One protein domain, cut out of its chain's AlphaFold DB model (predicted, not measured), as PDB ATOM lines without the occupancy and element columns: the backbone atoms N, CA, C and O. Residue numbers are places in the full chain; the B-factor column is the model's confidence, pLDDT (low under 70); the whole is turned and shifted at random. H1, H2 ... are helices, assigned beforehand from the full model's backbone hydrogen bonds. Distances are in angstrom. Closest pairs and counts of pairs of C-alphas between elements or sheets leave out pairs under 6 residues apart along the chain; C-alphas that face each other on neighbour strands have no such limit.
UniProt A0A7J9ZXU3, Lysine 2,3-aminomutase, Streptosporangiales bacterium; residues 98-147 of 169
ATOM      1  N   GLU A  98     -11.709 125.320  58.655       96.25
ATOM      2  CA  GLU A  98     -13.006 125.517  59.307       96.25
ATOM      3  C   GLU A  98     -13.017 124.891  60.719       96.25
ATOM      4  O   GLU A  98     -12.683 123.698  60.861       96.25
ATOM      5  N   PRO A  99     -13.415 125.642  61.764       95.38
ATOM      6  CA  PRO A  99     -13.613 125.100  63.103       95.38
ATOM      7  C   PRO A  99     -14.565 123.904  63.091       95.38
ATOM      8  O   PRO A  99     -15.627 123.921  62.477       95.38
ATOM      9  N   GLY A 100     -14.158 122.808  63.729       95.62
ATOM     10  CA  GLY A 100     -14.919 121.561  63.698       95.62
ATOM     11  C   GLY A 100     -14.974 120.875  62.327       95.62
ATOM     12  O   GLY A 100     -15.592 119.820  62.230       95.62
ATOM     13  N   GLY A 101     -14.337 121.406  61.279       97.25
ATOM     14  CA  GLY A 101     -14.138 120.756  59.985       97.25
ATOM     15  C   GLY A 101     -13.217 119.528  60.047       97.25
ATOM     16  O   GLY A 101     -12.652 119.175  61.075       97.25
ATOM     17  N   PHE A 102     -13.046 118.825  58.926       97.25
ATOM     18  CA  PHE A 102     -12.242 117.590  58.911       97.25
ATOM     19  C   PHE A 102     -10.782 117.806  59.335       97.25
ATOM     20  O   PHE A 102     -10.259 117.015  60.109       97.25
ATOM     21  N   ILE A 103     -10.139 118.859  58.815       97.38
ATOM     22  CA  ILE A 103      -8.717 119.142  59.068       97.38
ATOM     23  C   ILE A 103      -8.496 119.386  60.563       97.38
ATOM     24  O   ILE A 103      -7.632 118.753  61.161       97.38
ATOM     25  N   THR A 104      -9.337 120.223  61.177       97.56
ATOM     26  CA  THR A 104      -9.274 120.526  62.610       97.56
ATOM     27  C   THR A 104      -9.561 119.280  63.448       97.56
ATOM     28  O   THR A 104      -8.739 118.907  64.278       97.56
ATOM     29  N   ARG A 105     -10.649 118.542  63.182       98.06
ATOM     30  CA  ARG A 105     -10.957 117.292  63.911       98.06
ATOM     31  C   ARG A 105      -9.843 116.252  63.812       98.06
ATOM     32  O   ARG A 105      -9.537 115.594  64.801       98.06
ATOM     33  N   ARG A 106      -9.228 116.096  62.636       98.12
ATOM     34  CA  ARG A 106      -8.115 115.158  62.458       98.12
ATOM     35  C   ARG A 106      -6.877 115.597  63.242       98.12
ATOM     36  O   ARG A 106      -6.225 114.737  63.825       98.12
ATOM     37  N   ALA A 107      -6.568 116.893  63.267       98.00
ATOM     38  CA  ALA A 107      -5.485 117.440  64.081       98.00
ATOM     39  C   ALA A 107      -5.720 117.174  65.579       98.00
ATOM     40  O   ALA A 107      -4.841 116.627  66.241       98.00
ATOM     41  N   HIS A 108      -6.928 117.447  66.083       98.19
ATOM     42  CA  HIS A 108      -7.303 117.159  67.472       98.19
ATOM     43  C   HIS A 108      -7.168 115.676  67.819       98.19
ATOM     44  O   HIS A 108      -6.534 115.345  68.813       98.19
ATOM     45  N   GLN A 109      -7.682 114.787  66.966       98.50
ATOM     46  CA  GLN A 109      -7.568 113.347  67.184       98.50
ATOM     47  C   GLN A 109      -6.102 112.908  67.334       98.50
ATOM     48  O   GLN A 109      -5.764 112.172  68.255       98.50
ATOM     49  N   VAL A 110      -5.216 113.360  66.439       98.44
ATOM     50  CA  VAL A 110      -3.792 112.996  66.502       98.44
ATOM     51  C   VAL A 110      -3.124 113.567  67.747       98.44
ATOM     52  O   VAL A 110      -2.290 112.890  68.347       98.44
ATOM     53  N   LEU A 111      -3.487 114.784  68.152       98.56
ATOM     54  CA  LEU A 111      -2.983 115.391  69.379       98.56
ATOM     55  C   LEU A 111      -3.399 114.581  70.614       98.56
ATOM     56  O   LEU A 111      -2.543 114.240  71.425       98.56
ATOM     57  N   GLU A 112      -4.677 114.218  70.727       98.69
ATOM     58  CA  GLU A 112      -5.208 113.403  71.827       98.69
ATOM     59  C   GLU A 112      -4.533 112.027  71.893       98.69
ATOM     60  O   GLU A 112      -4.051 111.616  72.949       98.69
ATOM     61  N   GLU A 113      -4.424 111.333  70.757       98.31
ATOM     62  CA  GLU A 113      -3.732 110.042  70.662       98.31
ATOM     63  C   GLU A 113      -2.248 110.157  71.058       98.31
ATOM     64  O   GLU A 113      -1.711 109.264  71.722       98.31
ATOM     65  N   SER A 114      -1.592 111.263  70.684       97.88
ATOM     66  CA  SER A 114      -0.187 111.533  71.017       97.88
ATOM     67  C   SER A 114       0.005 111.813  72.506       97.88
ATOM     68  O   SER A 114       0.919 111.256  73.109       97.88
ATOM     69  N   ILE A 115      -0.866 112.621  73.118       98.25
ATOM     70  CA  ILE A 115      -0.847 112.897  74.562       98.25
ATOM     71  C   ILE A 115      -1.057 111.600  75.342       98.25
ATOM     72  O   ILE A 115      -0.223 111.251  76.173       98.25
ATOM     73  N   ALA A 116      -2.088 110.824  75.000       97.75
ATOM     74  CA  ALA A 116      -2.365 109.553  75.663       97.75
ATOM     75  C   ALA A 116      -1.204 108.553  75.527       97.75
ATOM     76  O   ALA A 116      -0.974 107.724  76.409       97.75
ATOM     77  N   LEU A 117      -0.465 108.581  74.411       96.50
ATOM     78  CA  LEU A 117       0.755 107.789  74.261       96.50
ATOM     79  C   LEU A 117       1.874 108.287  75.184       96.50
ATOM     80  O   LEU A 117       2.514 107.463  75.835       96.50
ATOM     81  N   LEU A 118       2.109 109.598  75.245       97.19
ATOM     82  CA  LEU A 118       3.147 110.196  76.087       97.19
ATOM     83  C   LEU A 118       2.885 109.971  77.580       97.19
ATOM     84  O   LEU A 118       3.829 109.658  78.301       97.19
ATOM     85  N   GLU A 119       1.631 110.032  78.029       96.81
ATOM     86  CA  GLU A 119       1.233 109.698  79.404       96.81
ATOM     87  C   GLU A 119       1.619 108.254  79.757       96.81
ATOM     88  O   GLU A 119       2.338 108.020  80.727       96.81
ATOM     89  N   ARG A 120       1.276 107.282  78.895       94.50
ATOM     90  CA  ARG A 120       1.666 105.872  79.095       94.50
ATOM     91  C   ARG A 120       3.180 105.664  79.138       94.50
ATOM     92  O   ARG A 120       3.654 104.763  79.829       94.50
ATOM     93  N   ILE A 121       3.941 106.440  78.362       96.00
ATOM     94  CA  ILE A 121       5.410 106.385  78.376       96.00
ATOM     95  C   ILE A 121       5.947 106.975  79.688       96.00
ATOM     96  O   ILE A 121       6.856 106.391  80.280       96.00
ATOM     97  N   GLY A 122       5.374 108.093  80.142       94.94
ATOM     98  CA  GLY A 122       5.730 108.775  81.386       94.94
ATOM     99  C   GLY A 122       5.522 107.918  82.636       94.94
ATOM    100  O   GLY A 122       6.375 107.936  83.519       94.94
ATOM    101  N   ASP A 123       4.467 107.098  82.672       93.62
ATOM    102  CA  ASP A 123       4.151 106.205  83.802       93.62
ATOM    103  C   ASP A 123       5.147 105.047  84.000       93.62
ATOM    104  O   ASP A 123       5.159 104.395  85.047       93.62
ATOM    105  N   ARG A 124       5.961 104.728  82.986       86.44
ATOM    106  CA  ARG A 124       6.900 103.595  83.012       86.44
ATOM    107  C   ARG A 124       8.333 104.101  82.884       86.44
ATOM    108  O   ARG A 124       9.053 104.194  83.869       86.44
ATOM    109  N   SER A 125       8.744 104.371  81.651       92.88
ATOM    110  CA  SER A 125       9.965 105.053  81.216       92.88
ATOM    111  C   SER A 125      10.049 104.924  79.692       92.88
ATOM    112  O   SER A 125       9.456 104.013  79.100       92.88
ATOM    113  N   LEU A 126      10.863 105.760  79.042       94.00
ATOM    114  CA  LEU A 126      11.131 105.621  77.608       94.00
ATOM    115  C   LEU A 126      11.751 104.255  77.255       94.00
ATOM    116  O   LEU A 126      11.345 103.633  76.275       94.00
ATOM    117  N   LEU A 127      12.703 103.764  78.057       93.38
ATOM    118  CA  LEU A 127      13.377 102.485  77.798       93.38
ATOM    119  C   LEU A 127      12.405 101.304  77.890       93.38
ATOM    120  O   LEU A 127      12.410 100.434  77.021       93.38
ATOM    121  N   THR A 128      11.526 101.299  78.896       93.19
ATOM    122  CA  THR A 128      10.479 100.279  79.035       93.19
ATOM    123  C   THR A 128       9.494 100.335  77.868       93.19
ATOM    124  O   THR A 128       9.199  99.302  77.272       93.19
ATOM    125  N   ALA A 129       9.041 101.533  77.482       94.19
ATOM    126  CA  ALA A 129       8.107 101.701  76.371       94.19
ATOM    127  C   ALA A 129       8.679 101.212  75.028       94.19
ATOM    128  O   ALA A 129       7.948 100.636  74.219       94.19
ATOM    129  N   ILE A 130       9.980 101.403  74.791       94.56
ATOM    130  CA  ILE A 130      10.675 100.871  73.610       94.56
ATOM    131  C   ILE A 130      10.797  99.341  73.687       94.56
ATOM    132  O   ILE A 130      10.568  98.652  72.691       94.56
ATOM    133  N   ALA A 131      11.134  98.784  74.852       93.81
ATOM    134  CA  ALA A 131      11.277  97.338  75.032       93.81
ATOM    135  C   ALA A 131       9.955  96.583  74.824       93.81
ATOM    136  O   ALA A 131       9.932  95.519  74.202       93.81
ATOM    137  N   GLU A 132       8.842  97.158  75.281       92.00
ATOM    138  CA  GLU A 132       7.499  96.583  75.146       92.00
ATOM    139  C   GLU A 132       6.887  96.816  73.745       92.00
ATOM    140  O   GLU A 132       5.971  96.096  73.329       92.00
ATOM    141  N   GLY A 133       7.440  97.754  72.964       91.62
ATOM    142  CA  GLY A 133       6.915  98.155  71.652       91.62
ATOM    143  C   GLY A 133       5.715  99.101  71.748       91.62
ATOM    144  O   GLY A 133       4.932  99.213  70.809       91.62
ATOM    145  N   THR A 134       5.547  99.757  72.896       91.75
ATOM    146  CA  THR A 134       4.572 100.834  73.101       91.75
ATOM    147  C   THR A 134       4.972 102.076  72.311       91.75
ATOM    148  O   THR A 134       4.112 102.754  71.753       91.75
ATOM    149  N   PHE A 135       6.277 102.362  72.243       92.81
ATOM    150  CA  PHE A 135       6.841 103.440  71.440       92.81
ATOM    151  C   PHE A 135       7.655 102.870  70.277       92.81
ATOM    152  O   PHE A 135       8.713 102.269  70.468       92.81
ATOM    153  N   GLY A 136       7.156 103.089  69.060       87.31
ATOM    154  CA  GLY A 136       7.714 102.493  67.849       87.31
ATOM    155  C   GLY A 136       7.354 101.009  67.693       87.31
ATOM    156  O   GLY A 136       7.025 100.312  68.644       87.31
ATOM    157  N   ILE A 137       7.400 100.514  66.455       84.12
ATOM    158  CA  ILE A 137       6.983  99.137  66.124       84.12
ATOM    159  C   ILE A 137       8.053  98.107  66.532       84.12
ATOM    160  O   ILE A 137       7.753  96.944  66.797       84.12
ATOM    161  N   THR A 138       9.324  98.510  66.569       89.00
ATOM    162  CA  THR A 138      10.450  97.605  66.825       89.00
ATOM    163  C   THR A 138      10.816  97.583  68.305       89.00
ATOM    164  O   THR A 138      11.337  98.567  68.824       89.00
ATOM    165  N   ARG A 139      10.631  96.427  68.949       93.25
ATOM    166  CA  ARG A 139      11.061  96.187  70.333       93.25
ATOM    167  C   ARG A 139      12.579  96.166  70.451       93.25
ATOM    168  O   ARG A 139      13.249  95.521  69.642       93.25
ATOM    169  N   ARG A 140      13.118  96.830  71.475       92.62
ATOM    170  CA  ARG A 140      14.553  96.785  71.801       92.62
ATOM    171  C   ARG A 140      14.756  96.623  73.310       92.62
ATOM    172  O   ARG A 140      14.314  97.502  74.045       92.62
ATOM    173  N   PRO A 141      15.392  95.533  73.775       90.94
ATOM    174  CA  PRO A 141      15.667  95.354  75.195       90.94
ATOM    175  C   PRO A 141      16.703  96.389  75.680       90.94
ATOM    176  O   PRO A 141      17.595  96.750  74.907       90.94
ATOM    177  N   PRO A 142      16.593  96.881  76.928       90.62
ATOM    178  CA  PRO A 142      17.468  97.933  77.457       90.62
ATOM    179  C   PRO A 142      18.911  97.463  77.698       90.62
ATOM    180  O   PRO A 142      19.825  98.280  77.709       90.62
ATOM    181  N   ASP A 143      19.110  96.159  77.868       90.81
ATOM    182  CA  ASP A 143      20.376  95.471  78.135       90.81
ATOM    183  C   ASP A 143      20.942  94.765  76.888       90.81
ATOM    184  O   ASP A 143      21.791  93.881  76.987       90.81
ATOM    185  N   GLY A 144      20.484  95.155  75.695       88.94
ATOM    186  CA  GLY A 144      20.950  94.591  74.432       88.94
ATOM    187  C   GLY A 144      21.326  95.638  73.387       88.94
ATOM    188  O   GLY A 144      21.320  96.845  73.615       88.94
ATOM    189  N   GLY A 145      21.628  95.158  72.183       92.81
ATOM    190  CA  GLY A 145      22.046  96.007  71.069       92.81
ATOM    191  C   GLY A 145      23.554  96.265  71.031       92.81
ATOM    192  O   GLY A 145      24.319  95.842  71.892       92.81
ATOM    193  N   LYS A 146      24.004  96.915  69.956       94.62
ATOM    194  CA  LYS A 146      25.428  97.191  69.733       94.62
ATOM    195  C   LYS A 146      25.859  98.418  70.536       94.62
ATOM    196  O   LYS A 146      25.187  99.442  70.466       94.62
ATOM    197  N   GLY A 147      27.006  98.322  71.209       95.06
ATOM    198  CA  GLY A 147      27.642  99.438  71.919       95.06
ATOM    199  C   GLY A 147      27.407  99.477  73.430       95.06
ATOM    200  O   GLY A 147      27.971 100.354  74.077       95.06
TER     201      GLY A 147
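Overview. This is residues 98 to 147 of the 169 residues of the protein "Lysine 2,3-aminomutase" of Streptosporangiales bacterium (UniProt A0A7J9ZXU3). What shape do these atoms make? One long straight helix, H1, forms a shaft, and after its last residue, Gly 122, a tight link turns a corner into the short helix H2; residues 133 to 147, with no named element, wind on from H2 to the last printed residue. Residues 101 to 107 and 109 to 116, mostly of H1, stick out free. What is the tally? The printed part has 50 residues with two named helices, H1 then H2, and no named strand, and its class is all helix. It is extended, with a radius of gyration of the C-alphas of 15.3 A and spans of 50 by 21 by 15 A.

Along the chain. Where does the first helix run? H1, residues 102 to 122, goes from C-alpha 102 at (-12.242, 117.590, 58.911) to C-alpha 122 at (5.730, 108.775, 81.386), 30.1 A. Where is the second? H2, residues 126 to 132, is 10.0 A long and ends at C-alpha 132, at (7.499, 96.583, 75.146).

Arrangement. How do H1 and H2 stand to each other? They are close but not clearly touching, with the closest C-alphas, those of Ile 121 and Ala 129, 5.8 A apart. Their lines are about perpendicular, at 86 degrees. What do the backbones show? In H1 and H2 every O i to N i+4 pair is within hydrogen-bond range.

Size, cuts and confidence. How far does it reach? The two C-alphas farthest apart, those of Glu 98 and Gly 147, are 49.9 A apart. Is anything missing or uncertain? The printed part has no cut, and the link from H1 to H2 is tight. The mean pLDDT of the printed part is 94.5, and no printed residue is under 70.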